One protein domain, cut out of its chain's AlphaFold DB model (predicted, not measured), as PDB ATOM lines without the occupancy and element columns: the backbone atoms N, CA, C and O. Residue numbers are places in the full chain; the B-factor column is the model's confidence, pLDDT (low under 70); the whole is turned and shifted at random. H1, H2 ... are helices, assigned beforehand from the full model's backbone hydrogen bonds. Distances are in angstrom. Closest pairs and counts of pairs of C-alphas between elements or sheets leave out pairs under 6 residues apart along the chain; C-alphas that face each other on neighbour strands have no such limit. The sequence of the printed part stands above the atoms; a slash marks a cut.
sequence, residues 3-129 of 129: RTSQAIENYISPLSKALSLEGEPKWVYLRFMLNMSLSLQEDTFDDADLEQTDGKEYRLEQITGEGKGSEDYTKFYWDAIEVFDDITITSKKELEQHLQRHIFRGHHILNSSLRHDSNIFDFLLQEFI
ATOM      1  N   ARG A   3       3.758 -40.744 -16.235       95.81
ATOM      2  CA  ARG A   3       3.086 -42.043 -16.357       95.81
ATOM      3  C   ARG A   3       1.573 -41.888 -16.330       95.81
ATOM      4  O   ARG A   3       1.060 -41.031 -15.626       95.81
ATOM      5  N   THR A   4       0.864 -42.725 -17.075       95.88
ATOM      6  CA  THR A   4      -0.605 -42.812 -17.060       95.88
ATOM      7  C   THR A   4      -1.071 -44.123 -16.425       95.88
ATOM      8  O   THR A   4      -0.276 -45.046 -16.246       95.88
ATOM      9  N   SER A   5      -2.362 -44.214 -16.099       95.31
ATOM     10  CA  SER A   5      -3.040 -45.468 -15.749       95.31
ATOM     11  C   SER A   5      -3.601 -46.158 -16.992       95.31
ATOM     12  O   SER A   5      -3.864 -45.514 -18.016       95.31
ATOM     13  N   GLN A   6      -3.873 -47.459 -16.906       95.12
ATOM     14  CA  GLN A   6      -4.591 -48.166 -17.966       95.12
ATOM     15  C   GLN A   6      -6.005 -47.593 -18.180       95.12
ATOM     16  O   GLN A   6      -6.510 -47.600 -19.305       95.12
ATOM     17  N   ALA A   7      -6.634 -47.049 -17.130       93.38
ATOM     18  CA  ALA A   7      -7.927 -46.373 -17.230       93.38
ATOM     19  C   ALA A   7      -7.851 -45.134 -18.139       93.38
ATOM     20  O   ALA A   7      -8.637 -45.032 -19.080       93.38
ATOM     21  N   ILE A   8      -6.852 -44.264 -17.936       95.50
ATOM     22  CA  ILE A   8      -6.593 -43.103 -18.805       95.50
ATOM     23  C   ILE A   8      -6.351 -43.558 -20.245       95.50
ATOM     24  O   ILE A   8      -6.942 -43.026 -21.185       95.50
ATOM     25  N   GLU A   9      -5.512 -44.579 -20.436       96.44
ATOM     26  CA  GLU A   9      -5.187 -45.090 -21.770       96.44
ATOM     27  C   GLU A   9      -6.415 -45.628 -22.516       96.44
ATOM     28  O   GLU A   9      -6.523 -45.439 -23.732       96.44
ATOM     29  N   ASN A  10      -7.339 -46.265 -21.795       94.56
ATOM     30  CA  ASN A  10      -8.605 -46.756 -22.334       94.56
ATOM     31  C   ASN A  10      -9.595 -45.613 -22.606       94.56
ATOM     32  O   ASN A  10     -10.371 -45.697 -23.560       94.56
ATOM     33  N   TYR A  11      -9.548 -44.542 -21.812       93.56
ATOM     34  CA  TYR A  11     -10.432 -43.383 -21.927       93.56
ATOM     35  C   TYR A  11     -10.112 -42.472 -23.125       93.56
ATOM     36  O   TYR A  11     -10.984 -41.764 -23.623       93.56
ATOM     37  N   ILE A  12      -8.893 -42.531 -23.669       94.81
ATOM     38  CA  ILE A  12      -8.510 -41.738 -24.851       94.81
ATOM     39  C   ILE A  12      -9.428 -42.002 -26.060       94.81
ATOM     40  O   ILE A  12      -9.775 -41.071 -26.774       94.81
ATOM     41  N   SER A  13      -9.841 -43.252 -26.291       92.00
ATOM     42  CA  SER A  13     -10.693 -43.615 -27.438       92.00
ATOM     43  C   SER A  13     -12.112 -43.019 -27.376       92.00
ATOM     44  O   SER A  13     -12.551 -42.421 -28.360       92.00
ATOM     45  N   PRO A  14     -12.869 -43.134 -26.265       90.88
ATOM     46  CA  PRO A  14     -14.143 -42.429 -26.152       90.88
ATOM     47  C   PRO A  14     -13.970 -40.904 -26.167       90.88
ATOM     48  O   PRO A  14     -14.759 -40.229 -26.825       90.88
ATOM     49  N   LEU A  15     -12.921 -40.362 -25.536       91.12
ATOM     50  CA  LEU A  15     -12.649 -38.921 -25.554       91.12
ATOM     51  C   LEU A  15     -12.359 -38.398 -26.968       91.12
ATOM     52  O   LEU A  15     -12.854 -37.336 -27.339       91.12
ATOM     53  N   SER A  16     -11.614 -39.146 -27.790       92.25
ATOM     54  CA  SER A  16     -11.315 -38.723 -29.161       92.25
ATOM     55  C   SER A  16     -12.566 -38.603 -30.018       92.25
ATOM     56  O   SER A  16     -12.672 -37.672 -30.809       92.25
ATOM     57  N   LYS A  17     -13.528 -39.515 -29.829       89.94
ATOM     58  CA  LYS A  17     -14.832 -39.465 -30.501       89.94
ATOM     59  C   LYS A  17     -15.665 -38.286 -30.017       89.94
ATOM     60  O   LYS A  17     -16.249 -37.581 -30.830       89.94
ATOM     61  N   ALA A  18     -15.698 -38.049 -28.703       86.69
ATOM     62  CA  ALA A  18     -16.432 -36.924 -28.126       86.69
ATOM     63  C   ALA A  18     -15.919 -35.576 -28.660       86.69
ATOM     64  O   ALA A  18     -16.712 -34.686 -28.949       86.69
ATOM     65  N   LEU A  19     -14.603 -35.452 -28.847       88.12
ATOM     66  CA  LEU A  19     -13.960 -34.249 -29.379       88.12
ATOM     67  C   LEU A  19     -13.941 -34.167 -30.914       88.12
ATOM     68  O   LEU A  19     -13.541 -33.134 -31.442       88.12
ATOM     69  N   SER A  20     -14.355 -35.216 -31.637       89.31
ATOM     70  CA  SER A  20     -14.191 -35.322 -33.102       89.31
ATOM     71  C   SER A  20     -12.735 -35.129 -33.568       89.31
ATOM     72  O   SER A  20     -12.468 -34.448 -34.559       89.31
ATOM     73  N   LEU A  21     -11.782 -35.690 -32.814       91.81
ATOM     74  CA  LEU A  21     -10.335 -35.592 -33.055       91.81
ATOM     75  C   LEU A  21      -9.693 -36.966 -33.303       91.81
ATOM     76  O   LEU A  21      -8.517 -37.172 -33.010       91.81
ATOM     77  N   GLU A  22     -10.446 -37.947 -33.797       93.19
ATOM     78  CA  GLU A  22      -9.928 -39.299 -33.995       93.19
ATOM     79  C   GLU A  22      -8.680 -39.335 -34.892       93.19
ATOM     80  O   GLU A  22      -8.618 -38.721 -35.953       93.19
ATOM     81  N   GLY A  23      -7.679 -40.118 -34.478       91.25
ATOM     82  CA  GLY A  23      -6.406 -40.246 -35.194       91.25
ATOM     83  C   GLY A  23      -5.310 -39.303 -34.699       91.25
ATOM     84  O   GLY A  23      -4.141 -39.550 -34.999       91.25
ATOM     85  N   GLU A  24      -5.647 -38.304 -33.876       96.12
ATOM     86  CA  GLU A  24      -4.639 -37.458 -33.239       96.12
ATOM     87  C   GLU A  24      -3.742 -38.261 -32.282       96.12
ATOM     88  O   GLU A  24      -4.177 -39.255 -31.676       96.12
ATOM     89  N   PRO A  25      -2.476 -37.850 -32.099       95.19
ATOM     90  CA  PRO A  25      -1.587 -38.509 -31.165       95.19
ATOM     91  C   PRO A  25      -2.078 -38.446 -29.719       95.19
ATOM     92  O   PRO A  25      -2.633 -37.449 -29.266       95.19
ATOM     93  N   LYS A  26      -1.765 -39.485 -28.936       96.25
ATOM     94  CA  LYS A  26      -2.250 -39.626 -27.552       96.25
ATOM     95  C   LYS A  26      -1.984 -38.410 -26.658       96.25
ATOM     96  O   LYS A  26      -2.828 -38.059 -25.841       96.25
ATOM     97  N   TRP A  27      -0.833 -37.756 -26.823       95.00
ATOM     98  CA  TRP A  27      -0.466 -36.588 -26.022       95.00
ATOM     99  C   TRP A  27      -1.402 -35.389 -26.224       95.00
ATOM    100  O   TRP A  27      -1.484 -34.561 -25.327       95.00
ATOM    101  N   VAL A  28      -2.138 -35.304 -27.339       95.56
ATOM    102  CA  VAL A  28      -3.158 -34.262 -27.554       95.56
ATOM    103  C   VAL A  28      -4.281 -34.394 -26.525       95.56
ATOM    104  O   VAL A  28      -4.638 -33.419 -25.872       95.56
ATOM    105  N   TYR A  29      -4.771 -35.611 -26.288       96.56
ATOM    106  CA  TYR A  29      -5.818 -35.854 -25.290       96.56
ATOM    107  C   TYR A  29      -5.301 -35.721 -23.856       96.56
ATOM    108  O   TYR A  29      -6.030 -35.261 -22.984       96.56
ATOM    109  N   LEU A  30      -4.032 -36.062 -23.608       97.62
ATOM    110  CA  LEU A  30      -3.402 -35.820 -22.305       97.62
ATOM    111  C   LEU A  30      -3.262 -34.318 -22.021       97.62
ATOM    112  O   LEU A  30      -3.540 -33.882 -20.909       97.62
ATOM    113  N   ARG A  31      -2.905 -33.510 -23.030       96.50
ATOM    114  CA  ARG A  31      -2.943 -32.041 -22.926       96.50
ATOM    115  C   ARG A  31      -4.361 -31.544 -22.687       96.50
ATOM    116  O   ARG A  31      -4.537 -30.611 -21.916       96.50
ATOM    117  N   PHE A  32      -5.366 -32.141 -23.321       95.81
ATOM    118  CA  PHE A  32      -6.757 -31.779 -23.061       95.81
ATOM    119  C   PHE A  32      -7.127 -32.026 -21.590       95.81
ATOM    120  O   PHE A  32      -7.536 -31.089 -20.918       95.81
ATOM    121  N   MET A  33      -6.864 -33.224 -21.051       95.50
ATOM    122  CA  MET A  33      -7.059 -33.533 -19.621       95.50
ATOM    123  C   MET A  33      -6.320 -32.542 -18.712       95.50
ATOM    124  O   MET A  33      -6.904 -31.993 -17.782       95.50
ATOM    125  N   LEU A  34      -5.050 -32.267 -19.008       96.69
ATOM    126  CA  LEU A  34      -4.235 -31.305 -18.270       96.69
ATOM    127  C   LEU A  34      -4.874 -29.907 -18.241       96.69
ATOM    128  O   LEU A  34      -4.978 -29.306 -17.176       96.69
ATOM    129  N   ASN A  35      -5.341 -29.407 -19.387       95.44
ATOM    130  CA  ASN A  35      -6.005 -28.107 -19.464       95.44
ATOM    131  C   ASN A  35      -7.339 -28.096 -18.708       95.44
ATOM    132  O   ASN A  35      -7.621 -27.119 -18.022       95.44
ATOM    133  N   MET A  36      -8.127 -29.175 -18.777       92.94
ATOM    134  CA  MET A  36      -9.360 -29.289 -17.990       92.94
ATOM    135  C   MET A  36      -9.074 -29.189 -16.493       92.94
ATOM    136  O   MET A  36      -9.743 -28.444 -15.784       92.94
ATOM    137  N   SER A  37      -8.026 -29.873 -16.029       94.06
ATOM    138  CA  SER A  37      -7.589 -29.792 -14.639       94.06
ATOM    139  C   SER A  37      -7.204 -28.365 -14.246       94.06
ATOM    140  O   SER A  37      -7.701 -27.843 -13.256       94.06
ATOM    141  N   LEU A  38      -6.383 -27.688 -15.044       94.00
ATOM    142  CA  LEU A  38      -5.928 -26.329 -14.727       94.00
ATOM    143  C   LEU A  38      -7.021 -25.257 -14.860       94.00
ATOM    144  O   LEU A  38      -6.815 -24.126 -14.428       94.00
ATOM    145  N   SER A  39      -8.163 -25.591 -15.461       90.88
ATOM    146  CA  SER A  39      -9.251 -24.641 -15.700       90.88
ATOM    147  C   SER A  39     -10.382 -24.734 -14.681       90.88
ATOM    148  O   SER A  39     -11.043 -23.732 -14.424       90.88
ATOM    149  N   LEU A  40     -10.623 -25.920 -14.115       85.69
ATOM    150  CA  LEU A  40     -11.789 -26.177 -13.272       85.69
ATOM    151  C   LEU A  40     -11.391 -26.333 -11.807       85.69
ATOM    152  O   LEU A  40     -10.494 -27.110 -11.461       85.69
ATOM    153  N   GLN A  41     -12.092 -25.608 -10.936       75.69
ATOM    154  CA  GLN A  41     -11.990 -25.757  -9.489       75.69
ATOM    155  C   GLN A  41     -12.942 -26.868  -9.033       75.69
ATOM    156  O   GLN A  41     -14.109 -26.640  -8.751       75.69
ATOM    157  N   GLU A  42     -12.425 -28.092  -9.004       70.69
ATOM    158  CA  GLU A  42     -13.072 -29.254  -8.398       70.69
ATOM    159  C   GLU A  42     -12.258 -29.671  -7.165       70.69
ATOM    160  O   GLU A  42     -11.067 -29.992  -7.288       70.69
ATOM    161  N   ASP A  43     -12.901 -29.636  -5.995       61.22
ATOM    162  CA  ASP A  43     -12.287 -29.844  -4.672       61.22
ATOM    163  C   ASP A  43     -12.166 -31.328  -4.272       61.22
ATOM    164  O   ASP A  43     -11.625 -31.651  -3.216       61.22
ATOM    165  N   THR A  44     -12.691 -32.253  -5.083       66.44
ATOM    166  CA  THR A  44     -12.881 -33.664  -4.694       66.44
ATOM    167  C   THR A  44     -11.840 -34.632  -5.250       66.44
ATOM    168  O   THR A  44     -11.990 -35.839  -5.069       66.44
ATOM    169  N   PHE A  45     -10.793 -34.147  -5.922       76.88
ATOM    170  CA  PHE A  45      -9.749 -35.030  -6.440       76.88
ATOM    171  C   PHE A  45      -8.852 -35.554  -5.308       76.88
ATOM    172  O   PHE A  45      -8.160 -34.778  -4.650       76.88
ATOM    173  N   ASP A  46      -8.858 -36.873  -5.110       70.56
ATOM    174  CA  ASP A  46      -7.985 -37.576  -4.168       70.56
ATOM    175  C   ASP A  46      -6.720 -38.066  -4.890       70.56
ATOM    176  O   ASP A  46      -6.786 -38.816  -5.869       70.56
ATOM    177  N   ASP A  47      -5.550 -37.676  -4.380       73.31
ATOM    178  CA  ASP A  47      -4.250 -38.086  -4.915       73.31
ATOM    179  C   ASP A  47      -4.009 -39.610  -4.798       73.31
ATOM    180  O   ASP A  47      -3.087 -40.126  -5.433       73.31
ATOM    181  N   ALA A  48      -4.842 -40.362  -4.061       65.50
ATOM    182  CA  ALA A  48      -4.823 -41.829  -4.046       65.50
ATOM    183  C   ALA A  48      -4.981 -42.456  -5.450       65.50
ATOM    184  O   ALA A  48      -4.444 -43.534  -5.717       65.50
ATOM    185  N   ASP A  49      -5.642 -41.763  -6.388       64.50
ATOM    186  CA  ASP A  49      -5.766 -42.208  -7.783       64.50
ATOM    187  C   ASP A  49      -4.407 -42.255  -8.519       64.50
ATOM    188  O   ASP A  49      -4.267 -42.965  -9.520       64.50
ATOM    189  N   LEU A  50      -3.377 -41.553  -8.021       70.62
ATOM    190  CA  LEU A  50      -2.031 -41.520  -8.613       70.62
ATOM    191  C   LEU A  50      -1.239 -42.817  -8.415       70.62
ATOM    192  O   LEU A  50      -0.204 -42.992  -9.062       70.62
ATOM    193  N   GLU A  51      -1.695 -43.734  -7.557       67.88
ATOM    194  CA  GLU A  51      -0.998 -45.003  -7.310       67.88
ATOM    195  C   GLU A  51      -1.084 -45.972  -8.505       67.88
ATOM    196  O   GLU A  51      -0.249 -46.868  -8.655       67.88
ATOM    197  N   GLN A  52      -2.049 -45.776  -9.409       79.00
ATOM    198  CA  GLN A  52      -2.260 -46.638 -10.573       79.00
ATOM    199  C   GLN A  52      -1.495 -46.120 -11.799       79.00
ATOM    200  O   GLN A  52      -2.080 -45.587 -12.734       79.00
ATOM    201  N   THR A  53      -0.171 -46.275 -11.830       87.25
ATOM    202  CA  THR A  53       0.662 -45.899 -12.995       87.25
ATOM    203  C   THR A  53       0.997 -47.091 -13.902       87.25
ATOM    204  O   THR A  53       2.156 -47.292 -14.271       87.25
ATOM    205  N   ASP A  54       0.010 -47.933 -14.203       93.06
ATOM    206  CA  ASP A  54       0.139 -49.184 -14.970       93.06
ATOM    207  C   ASP A  54      -0.102 -49.025 -16.488       93.06
ATOM    208  O   ASP A  54      -0.139 -50.012 -17.222       93.06
ATOM    209  N   GLY A  55      -0.259 -47.788 -16.963       94.12
ATOM    210  CA  GLY A  55      -0.462 -47.440 -18.366       94.12
ATOM    211  C   GLY A  55       0.848 -47.239 -19.132       94.12
ATOM    212  O   GLY A  55       1.691 -48.132 -19.237       94.12
ATOM    213  N   LYS A  56       1.007 -46.063 -19.749       96.25
ATOM    214  CA  LYS A  56       2.160 -45.736 -20.601       96.25
ATOM    215  C   LYS A  56       3.036 -44.651 -19.996       96.25
ATOM    216  O   LYS A  56       2.616 -43.890 -19.130       96.25
ATOM    217  N   GLU A  57       4.259 -44.565 -20.511       96.94
ATOM    218  CA  GLU A  57       5.198 -43.498 -20.187       96.94
ATOM    219  C   GLU A  57       5.303 -42.495 -21.338       96.94
ATOM    220  O   GLU A  57       5.428 -42.874 -22.505       96.94
ATOM    221  N   TYR A  58       5.318 -41.215 -20.986       96.94
ATOM    222  CA  TYR A  58       5.472 -40.095 -21.901       96.94
ATOM    223  C   TYR A  58       6.637 -39.217 -21.445       96.94
ATOM    224  O   TYR A  58       6.843 -38.974 -20.252       96.94
ATOM    225  N   ARG A  59       7.423 -38.739 -22.411       96.25
ATOM    226  CA  ARG A  59       8.474 -37.745 -22.164       96.25
ATOM    227  C   ARG A  59       7.856 -36.360 -22.025       96.25
ATOM    228  O   ARG A  59       6.855 -36.064 -22.682       96.25
ATOM    229  N   LEU A  60       8.514 -35.493 -21.257       95.62
ATOM    230  CA  LEU A  60       8.141 -34.084 -21.139       95.62
ATOM    231  C   LEU A  60       7.978 -33.423 -22.518       95.62
ATOM    232  O   LEU A  60       6.950 -32.804 -22.772       95.62
ATOM    233  N   GLU A  61       8.910 -33.666 -23.441       95.75
ATOM    234  CA  GLU A  61       8.885 -33.194 -24.837       95.75
ATOM    235  C   GLU A  61       7.611 -33.585 -25.605       95.75
ATOM    236  O   GLU A  61       7.125 -32.828 -26.443       95.75
ATOM    237  N   GLN A  62       7.031 -34.759 -25.333       95.38
ATOM    238  CA  GLN A  62       5.791 -35.186 -25.990       95.38
ATOM    239  C   GLN A  62       4.599 -34.398 -25.439       95.38
ATOM    240  O   GLN A  62       3.770 -33.891 -26.198       95.38
ATOM    241  N   ILE A  63       4.534 -34.253 -24.114       96.56
ATOM    242  CA  ILE A  63       3.413 -33.602 -23.430       96.56
ATOM    243  C   ILE A  63       3.452 -32.087 -23.583       96.56
ATOM    244  O   ILE A  63       2.408 -31.485 -23.767       96.56
ATOM    245  N   THR A  64       4.623 -31.465 -23.586       96.12
ATOM    246  CA  THR A  64       4.753 -29.998 -23.572       96.12
ATOM    247  C   THR A  64       5.298 -29.432 -24.874       96.12
ATOM    248  O   THR A  64       5.090 -28.260 -25.145       96.12
ATOM    249  N   GLY A  65       5.942 -30.251 -25.711       95.25
ATOM    250  CA  GLY A  65       6.670 -29.756 -26.876       95.25
ATOM    251  C   GLY A  65       8.037 -29.164 -26.537       95.25
ATOM    252  O   GLY A  65       8.565 -28.421 -27.358       95.25
ATOM    253  N   GLU A  66       8.608 -29.483 -25.367       95.00
ATOM    254  CA  GLU A  66       9.947 -29.037 -24.960       95.00
ATOM    255  C   GLU A  66      10.956 -29.084 -26.123       95.00
ATOM    256  O   GLU A  66      11.120 -30.107 -26.795       95.00
ATOM    257  N   GLY A  67      11.608 -27.948 -26.385       91.19
ATOM    258  CA  GLY A  67      12.608 -27.801 -27.444       91.19
ATOM    259  C   GLY A  67      12.052 -27.547 -28.851       91.19
ATOM    260  O   GLY A  67      12.841 -27.394 -29.783       91.19
ATOM    261  N   LYS A  68      10.725 -27.455 -29.038       91.88
ATOM    262  CA  LYS A  68      10.080 -27.234 -30.352       91.88
ATOM    263  C   LYS A  68       9.754 -25.771 -30.679       91.88
ATOM    264  O   LYS A  68       8.924 -25.493 -31.541       91.88
ATOM    265  N   GLY A  69      10.416 -24.813 -30.032       91.62
ATOM    266  CA  GLY A  69      10.271 -23.389 -30.352       91.62
ATOM    267  C   GLY A  69       8.877 -22.855 -30.017       91.62
ATOM    268  O   GLY A  69       8.511 -22.807 -28.850       91.62
ATOM    269  N   SER A  70       8.095 -22.445 -31.022       88.31
ATOM    270  CA  SER A  70       6.748 -21.882 -30.813       88.31
ATOM    271  C   SER A  70       5.725 -22.887 -30.280       88.31
ATOM    272  O   SER A  70       4.666 -22.482 -29.819       88.31
ATOM    273  N   GLU A  71       6.026 -24.184 -30.358       88.38
ATOM    274  CA  GLU A  71       5.195 -25.254 -29.798       88.38
ATOM    275  C   GLU A  71       5.705 -25.751 -28.435       88.38
ATOM    276  O   GLU A  71       5.254 -26.795 -27.961       88.38
ATOM    277  N   ASP A  72       6.661 -25.044 -27.823       95.88
ATOM    278  CA  ASP A  72       7.159 -25.343 -26.483       95.88
ATOM    279  C   ASP A  72       6.276 -24.672 -25.423       95.88
ATOM    280  O   ASP A  72       6.424 -23.495 -25.088       95.88
ATOM    281  N   TYR A  73       5.345 -25.451 -24.880       96.38
ATOM    282  CA  TYR A  73       4.425 -25.035 -23.826       96.38
ATOM    283  C   TYR A  73       4.967 -25.334 -22.420       96.38
ATOM    284  O   TYR A  73       4.225 -25.225 -21.446       96.38
ATOM    285  N   THR A  74       6.240 -25.721 -22.275       97.31
ATOM    286  CA  THR A  74       6.797 -26.163 -20.983       97.31
ATOM    287  C   THR A  74       6.691 -25.070 -19.926       97.31
ATOM    288  O   THR A  74       6.200 -25.328 -18.832       97.31
ATOM    289  N   LYS A  75       7.098 -23.837 -20.261       96.62
ATOM    290  CA  LYS A  75       7.031 -22.695 -19.333       96.62
ATOM    291  C   LYS A  75       5.592 -22.306 -19.005       96.62
ATOM    292  O   LYS A  75       5.309 -21.982 -17.862       96.62
ATOM    293  N   PHE A  76       4.696 -22.377 -19.989       96.62
ATOM    294  CA  PHE A  76       3.276 -22.117 -19.766       96.62
ATOM    295  C   PHE A  76       2.696 -23.084 -18.732       96.62
ATOM    296  O   PHE A  76       2.101 -22.642 -17.757       96.62
ATOM    297  N   TYR A  77       2.909 -24.391 -18.910       97.88
ATOM    298  CA  TYR A  77       2.407 -25.376 -17.955       97.88
ATOM    299  C   TYR A  77       3.079 -25.265 -16.590       97.88
ATOM    300  O   TYR A  77       2.406 -25.449 -15.584       97.88
ATOM    301  N   TRP A  78       4.370 -24.939 -16.552       98.12
ATOM    302  CA  TRP A  78       5.081 -24.666 -15.307       98.12
ATOM    303  C   TRP A  78       4.388 -23.560 -14.508       98.12
ATOM    304  O   TRP A  78       4.000 -23.782 -13.367       98.12
ATOM    305  N   ASP A  79       4.168 -22.407 -15.138       97.94
ATOM    306  CA  ASP A  79       3.571 -21.241 -14.483       97.94
ATOM    307  C   ASP A  79       2.115 -21.488 -14.100       97.94
ATOM    308  O   ASP A  79       1.683 -21.119 -13.012       97.94
ATOM    309  N   ALA A  80       1.352 -22.127 -14.990       97.31
ATOM    310  CA  ALA A  80      -0.048 -22.436 -14.739       97.31
ATOM    311  C   ALA A  80      -0.211 -23.363 -13.529       97.31
ATOM    312  O   ALA A  80      -1.100 -23.138 -12.717       97.31
ATOM    313  N   ILE A  81       0.658 -24.369 -13.387       97.19
ATOM    314  CA  ILE A  81       0.643 -25.275 -12.235       97.19
ATOM    315  C   ILE A  81       1.067 -24.541 -10.963       97.19
ATOM    316  O   ILE A  81       0.382 -24.672  -9.959       97.19
ATOM    317  N   GLU A  82       2.149 -23.756 -10.985       97.25
ATOM    318  CA  GLU A  82       2.587 -22.997  -9.800       97.25
ATOM    319  C   GLU A  82       1.487 -22.070  -9.276       97.25
ATOM    320  O   GLU A  82       1.248 -22.015  -8.072       97.25
ATOM    321  N   VAL A  83       0.782 -21.387 -10.184       96.12
ATOM    322  CA  VAL A  83      -0.346 -20.517  -9.832       96.12
ATOM    323  C   VAL A  83      -1.553 -21.320  -9.350       96.12
ATOM    324  O   VAL A  83      -2.200 -20.908  -8.392       96.12
ATOM    325  N   PHE A  84      -1.881 -22.433 -10.008       94.75
ATOM    326  CA  PHE A  84      -3.058 -23.234  -9.667       94.75
ATOM    327  C   PHE A  84      -2.902 -23.954  -8.322       94.75
ATOM    328  O   PHE A  84      -3.819 -23.929  -7.507       94.75
ATOM    329  N   ASP A  85      -1.751 -24.591  -8.095       93.19
ATOM    330  CA  ASP A  85      -1.462 -25.370  -6.886       93.19
ATOM    331  C   ASP A  85      -0.928 -24.490  -5.726       93.19
ATOM    332  O   ASP A  85      -0.790 -24.994  -4.613       93.19
ATOM    333  N   ASP A  86      -0.638 -23.199  -5.955       95.19
ATOM    334  CA  ASP A  86       0.022 -22.274  -5.006       95.19
ATOM    335  C   ASP A  86       1.355 -22.831  -4.461       95.19
ATOM    336  O   ASP A  86       1.599 -22.941  -3.258       95.19
ATOM    337  N   ILE A  87       2.235 -23.229  -5.385       96.19
ATOM    338  CA  ILE A  87       3.536 -23.852  -5.094       96.19
ATOM    339  C   ILE A  87       4.674 -23.207  -5.888       96.19
ATOM    340  O   ILE A  87       4.476 -22.381  -6.773       96.19
ATOM    341  N   THR A  88       5.904 -23.632  -5.602       97.88
ATOM    342  CA  THR A  88       7.074 -23.343  -6.437       97.88
ATOM    343  C   THR A  88       7.700 -24.652  -6.887       97.88
ATOM    344  O   THR A  88       8.181 -25.422  -6.059       97.88
ATOM    345  N   ILE A  89       7.733 -24.883  -8.195       97.50
ATOM    346  CA  ILE A  89       8.384 -26.037  -8.801       97.50
ATOM    347  C   ILE A  89       9.867 -25.699  -8.967       97.50
ATOM    348  O   ILE A  89      10.254 -24.664  -9.505       97.50
ATOM    349  N   THR A  90      10.734 -26.599  -8.524       96.38
ATOM    350  CA  THR A  90      12.185 -26.367  -8.468       96.38
ATOM    351  C   THR A  90      12.964 -27.136  -9.531       96.38
ATOM    352  O   THR A  90      14.149 -26.880  -9.757       96.38
ATOM    353  N   SER A  91      12.326 -28.098 -10.203       97.31
ATOM    354  CA  SER A  91      12.992 -28.948 -11.188       97.31
ATOM    355  C   SER A  91      12.045 -29.483 -12.259       97.31
ATOM    356  O   SER A  91      10.850 -29.648 -12.038       97.31
ATOM    357  N   LYS A  92      12.600 -29.867 -13.416       95.75
ATOM    358  CA  LYS A  92      11.825 -30.546 -14.471       95.75
ATOM    359  C   LYS A  92      11.198 -31.856 -13.991       95.75
ATOM    360  O   LYS A  92      10.128 -32.225 -14.448       95.75
ATOM    361  N   LYS A  93      11.868 -32.566 -13.078       96.38
ATOM    362  CA  LYS A  93      11.345 -33.816 -12.515       96.38
ATOM    363  C   LYS A  93      10.088 -33.562 -11.684       96.38
ATOM    364  O   LYS A  93       9.151 -34.345 -11.751       96.38
ATOM    365  N   GLU A  94      10.087 -32.478 -10.919       97.06
ATOM    366  CA  GLU A  94       8.923 -32.038 -10.154       97.06
ATOM    367  C   GLU A  94       7.803 -31.586 -11.100       97.06
ATOM    368  O   GLU A  94       6.682 -32.066 -10.972       97.06
ATOM    369  N   LEU A  95       8.118 -30.822 -12.156       97.62
ATOM    370  CA  LEU A  95       7.142 -30.506 -13.206       97.62
ATOM    371  C   LEU A  95       6.488 -31.771 -13.790       97.62
ATOM    372  O   LEU A  95       5.275 -31.815 -13.943       97.62
ATOM    373  N   GLU A  96       7.263 -32.813 -14.108       97.12
ATOM    374  CA  GLU A  96       6.705 -34.076 -14.611       97.12
ATOM    375  C   GLU A  96       5.730 -34.731 -13.616       97.12
ATOM    376  O   GLU A  96       4.730 -35.307 -14.044       97.12
ATOM    377  N   GLN A  97       5.995 -34.637 -12.310       95.25
ATOM    378  CA  GLN A  97       5.105 -35.161 -11.268       95.25
ATOM    379  C   GLN A  97       3.794 -34.373 -11.207       95.25
ATOM    380  O   GLN A  97       2.725 -34.982 -11.173       95.25
ATOM    381  N   HIS A  98       3.853 -33.041 -11.281       96.25
ATOM    382  CA  HIS A  98       2.642 -32.220 -11.309       96.25
ATOM    383  C   HIS A  98       1.855 -32.387 -12.613       96.25
ATOM    384  O   HIS A  98       0.638 -32.545 -12.580       96.25
ATOM    385  N   LEU A  99       2.527 -32.454 -13.766       97.31
ATOM    386  CA  LEU A  99       1.877 -32.763 -15.044       97.31
ATOM    387  C   LEU A  99       1.141 -34.103 -14.977       97.31
ATOM    388  O   LEU A  99      -0.004 -34.198 -15.415       97.31
ATOM    389  N   GLN A 100       1.776 -35.129 -14.403       96.25
ATOM    390  CA  GLN A 100       1.127 -36.412 -14.160       96.25
ATOM    391  C   GLN A 100      -0.113 -36.239 -13.277       96.25
ATOM    392  O   GLN A 100      -1.191 -36.684 -13.665       96.25
ATOM    393  N   ARG A 101       0.014 -35.555 -12.134       95.12
ATOM    394  CA  ARG A 101      -1.107 -35.304 -11.223       95.12
ATOM    395  C   ARG A 101      -2.287 -34.637 -11.926       95.12
ATOM    396  O   ARG A 101      -3.413 -35.125 -11.846       95.12
ATOM    397  N   HIS A 102      -2.035 -33.579 -12.689       95.75
ATOM    398  CA  HIS A 102      -3.098 -32.870 -13.389       95.75
ATOM    399  C   HIS A 102      -3.706 -33.663 -14.550       95.75
ATOM    400  O   HIS A 102      -4.888 -33.479 -14.826       95.75
ATOM    401  N   ILE A 103      -2.970 -34.573 -15.195       96.12
ATOM    402  CA  ILE A 103      -3.560 -35.507 -16.169       96.12
ATOM    403  C   ILE A 103      -4.566 -36.438 -15.478       96.12
ATOM    404  O   ILE A 103      -5.666 -36.628 -15.996       96.12
ATOM    405  N   PHE A 104      -4.226 -36.990 -14.308       94.94
ATOM    406  CA  PHE A 104      -5.143 -37.844 -13.543       94.94
ATOM    407  C   PHE A 104      -6.370 -37.073 -13.069       94.94
ATOM    408  O   PHE A 104      -7.492 -37.529 -13.281       94.94
ATOM    409  N   ARG A 105      -6.170 -35.871 -12.523       93.31
ATOM    410  CA  ARG A 105      -7.270 -34.992 -12.119       93.31
ATOM    411  C   ARG A 105      -8.160 -34.597 -13.297       93.31
ATOM    412  O   ARG A 105      -9.376 -34.667 -13.199       93.31
ATOM    413  N   GLY A 106      -7.571 -34.270 -14.442       93.56
ATOM    414  CA  GLY A 106      -8.308 -33.982 -15.671       93.56
ATOM    415  C   GLY A 106      -9.142 -35.161 -16.160       93.56
ATOM    416  O   GLY A 106     -10.287 -34.995 -16.566       93.56
ATOM    417  N   HIS A 107      -8.587 -36.371 -16.091       93.00
ATOM    418  CA  HIS A 107      -9.334 -37.592 -16.371       93.00
ATOM    419  C   HIS A 107     -10.473 -37.816 -15.367       93.00
ATOM    420  O   HIS A 107     -11.557 -38.210 -15.788       93.00
ATOM    421  N   HIS A 108     -10.255 -37.547 -14.075       90.56
ATOM    422  CA  HIS A 108     -11.291 -37.631 -13.044       90.56
ATOM    423  C   HIS A 108     -12.473 -36.710 -13.370       90.56
ATOM    424  O   HIS A 108     -13.580 -37.220 -13.535       90.56
ATOM    425  N   ILE A 109     -12.212 -35.414 -13.587       88.50
ATOM    426  CA  ILE A 109     -13.217 -34.403 -13.967       88.50
ATOM    427  C   ILE A 109     -14.015 -34.853 -15.198       88.50
ATOM    428  O   ILE A 109     -15.245 -34.812 -15.236       88.50
ATOM    429  N   LEU A 110     -13.312 -35.300 -16.242       88.25
ATOM    430  CA  LEU A 110     -13.957 -35.700 -17.491       88.25
ATOM    431  C   LEU A 110     -14.790 -36.972 -17.321       88.25
ATOM    432  O   LEU A 110     -15.873 -37.088 -17.890       88.25
ATOM    433  N   ASN A 111     -14.314 -37.936 -16.538       86.44
ATOM    434  CA  ASN A 111     -15.024 -39.187 -16.307       86.44
ATOM    435  C   ASN A 111     -16.202 -39.034 -15.326       86.44
ATOM    436  O   ASN A 111     -17.151 -39.810 -15.444       86.44
ATOM    437  N   SER A 112     -16.181 -38.074 -14.395       81.00
ATOM    438  CA  SER A 112     -17.331 -37.748 -13.535       81.00
ATOM    439  C   SER A 112     -18.416 -37.005 -14.323       81.00
ATOM    440  O   SER A 112     -19.583 -37.396 -14.277       81.00
ATOM    441  N   SER A 113     -18.024 -36.016 -15.128       70.88
ATOM    442  CA  SER A 113     -18.950 -35.112 -15.822       70.88
ATOM    443  C   SER A 113     -19.583 -35.734 -17.075       70.88
ATOM    444  O   SER A 113     -20.800 -35.698 -17.257       70.88
ATOM    445  N   LEU A 114     -18.800 -36.435 -17.909       65.12
ATOM    446  CA  LEU A 114     -19.307 -37.048 -19.152       65.12
ATOM    447  C   LEU A 114     -20.161 -38.306 -18.935       65.12
ATOM    448  O   LEU A 114     -20.702 -38.867 -19.888       65.12
ATOM    449  N   ARG A 115     -20.290 -38.783 -17.693       59.28
ATOM    450  CA  ARG A 115     -21.268 -39.828 -17.352       59.28
ATOM    451  C   ARG A 115     -22.681 -39.271 -17.187       59.28
ATOM    452  O   ARG A 115     -23.628 -40.053 -17.278       59.28
ATOM    453  N   HIS A 116     -22.823 -37.964 -16.963       49.09
ATOM    454  CA  HIS A 116     -24.111 -37.294 -16.792       49.09
ATOM    455  C   HIS A 116     -24.522 -36.474 -18.019       49.09
ATOM    456  O   HIS A 116     -25.691 -36.546 -18.400       49.09
ATOM    457  N   ASP A 117     -23.572 -35.842 -18.714       52.47
ATOM    458  CA  ASP A 117     -23.833 -35.102 -19.950       52.47
ATOM    459  C   ASP A 117     -23.334 -35.872 -21.171       52.47
ATOM    460  O   ASP A 117     -22.150 -36.158 -21.335       52.47
ATOM    461  N   SER A 118     -24.252 -36.219 -22.074       57.31
ATOM    462  CA  SER A 118     -23.930 -37.012 -23.273       57.31
ATOM    463  C   SER A 118     -23.094 -36.243 -24.309       57.31
ATOM    464  O   SER A 118     -22.786 -36.785 -25.370       57.31
ATOM    465  N   ASN A 119     -22.756 -34.981 -24.032       71.81
ATOM    466  CA  ASN A 119     -22.104 -34.077 -24.962       71.81
ATOM    467  C   ASN A 119     -21.047 -33.223 -24.248       71.81
ATOM    468  O   ASN A 119     -21.366 -32.355 -23.437       71.81
ATOM    469  N   ILE A 120     -19.780 -33.434 -24.610       74.06
ATOM    470  CA  ILE A 120     -18.644 -32.674 -24.080       74.06
ATOM    471  C   ILE A 120     -18.757 -31.173 -24.353       74.06
ATOM    472  O   ILE A 120     -18.265 -30.380 -23.564       74.06
ATOM    473  N   PHE A 121     -19.431 -30.770 -25.432       73.38
ATOM    474  CA  PHE A 121     -19.634 -29.357 -25.736       73.38
ATOM    475  C   PHE A 121     -20.636 -28.706 -24.787       73.38
ATOM    476  O   PHE A 121     -20.420 -27.567 -24.393       73.38
ATOM    477  N   ASP A 122     -21.685 -29.422 -24.381       73.38
ATOM    478  CA  ASP A 122     -22.657 -28.898 -23.418       73.38
ATOM    479  C   ASP A 122     -22.012 -28.763 -22.035       73.38
ATOM    480  O   ASP A 122     -22.169 -27.730 -21.392       73.38
ATOM    481  N   PHE A 123     -21.194 -29.744 -21.640       76.56
ATOM    482  CA  PHE A 123     -20.350 -29.658 -20.446       76.56
ATOM    483  C   PHE A 123     -19.414 -28.438 -20.494       76.56
ATOM    484  O   PHE A 123     -19.407 -27.622 -19.578       76.56
ATOM    485  N   LEU A 124     -18.669 -28.252 -21.590       78.19
ATOM    486  CA  LEU A 124     -17.783 -27.093 -21.739       78.19
ATOM    487  C   LEU A 124     -18.553 -25.762 -21.722       78.19
ATOM    488  O   LEU A 124     -18.040 -24.772 -21.217       78.19
ATOM    489  N   LEU A 125     -19.773 -25.713 -22.258       77.38
ATOM    490  CA  LEU A 125     -20.604 -24.509 -22.186       77.38
ATOM    491  C   LEU A 125     -21.086 -24.221 -20.760       77.38
ATOM    492  O   LEU A 125     -21.188 -23.055 -20.406       77.38
ATOM    493  N   GLN A 126     -21.388 -25.244 -19.959       76.06
ATOM    494  CA  GLN A 126     -21.829 -25.069 -18.573       76.06
ATOM    495  C   GLN A 126     -20.694 -24.626 -17.646       76.06
ATOM    496  O   GLN A 126     -20.909 -23.782 -16.787       76.06
ATOM    497  N   GLU A 127     -19.496 -25.179 -17.822       72.12
ATOM    498  CA  GLU A 127     -18.367 -24.917 -16.921       72.12
ATOM    499  C   GLU A 127     -17.649 -23.584 -17.193       72.12
ATOM    500  O   GLU A 127     -16.965 -23.054 -16.319       72.12
ATOM    501  N   PHE A 128     -17.771 -23.033 -18.406       71.31
ATOM    502  CA  PHE A 128     -17.012 -21.852 -18.842       71.31
ATOM    503  C   PHE A 128     -17.873 -20.611 -19.156       71.31
ATOM    504  O   PHE A 128     -17.343 -19.635 -19.700       71.31
ATOM    505  N   ILE A 129     -19.173 -20.621 -18.827       57.66
ATOM    506  CA  ILE A 129     -20.107 -19.479 -18.956       57.66
ATOM    507  C   ILE A 129     -20.715 -19.152 -17.594       57.66
ATOM    508  O   ILE A 129     -20.691 -17.952 -17.231       57.66
TER     509      ILE A 129
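This is residues 3 to 129 of the 129 residues of the protein "DUF1832 domain-containing protein" of Campylobacterales bacterium (UniProt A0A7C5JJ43). A long helix, H6, and a shorter one, H2, cross nearly at right angles in the middle of the domain, and the other helices are set around this cross. H1 and H4 pack on residues of the first half of H2, the short H3 packs on H6 on the side away from H2, H5 lies near the beginning of H6, and H7 lies near its end. The printed part has 127 residues with seven named helices, H1 to H7 in order along the chain, and no named strand; the class is all helix. It is compact and rounded, with a radius of gyration of the C-alphas of 14.2 A and spans of 40 by 32 by 31 A.

H6, residues 92 to 113, is the longest helix, 31.1 A from C-alpha 92 at (11.825, -30.546, -14.471) to C-alpha 113 at (-18.950, -35.112, -15.822). H2, residues 26 to 39, measures 20.3 A. H1, residues 6 to 18, begins with C-alpha 6 at (-4.591, -48.166, -17.966) and measures 19.2 A. H5, residues 74 to 85, measures 16.4 A, and H7, residues 120 to 127, measures 10.6 A. H3, residues 47 to 51, and H4, residues 60 to 64, measure 8.0 A and 5.8 A.

H2 is the hub, touching four other helices. It touches H6 about perpendicular, at 81 degrees, with the C-alphas of Met 33 and Gly 106 closest at 4.2 A. Residues 12 to 16 of H1 touch residues 26 to 29 of H2, about perpendicular at 87 degrees; the closest C-alphas, of Ile 12 and Tyr 29, are 6.5 A apart. Residues 27 to 31 of H2 touch H4, with the C-alphas of Trp 27 and Ile 63 closest at 5.5 A. H5 only just touches H2, with 3 pairs of C-alphas within 8 A, the closest being those of Leu 38 and Phe 84 at 6.6 A. H5 also only just touches H6, again with 3 pairs; the C-alphas of Trp 78 and Leu 95 are closest at 6.5 A, and the tilt is a steep 65 degrees. H3 touches residues 101 to 104 of H6, with the C-alphas of Leu 50 and Arg 101 closest at 6.8 A. H7 touches no helix; it is close to H1 but not clearly touching, with the C-alphas of Ala 18 and Ile 120 closest at 6.3 A. Every O i to N i+4 pair is within hydrogen-bond range in H2, H4, H5, H6 and H7, against 7 of 9 in H1 and 0 of 1 in H3, where 2 of 2 O i to N i+3 pairs are within range.

The two C-alphas farthest apart, those of Thr 90 and Ser 118, are 40.5 A apart. The printed part has no cut, and its six links are short, with none tight or long. The mean pLDDT of the printed part is 88.5; it is under 70 at residues 43 to 44, 48 to 49, 51, 114 to 118 and 129.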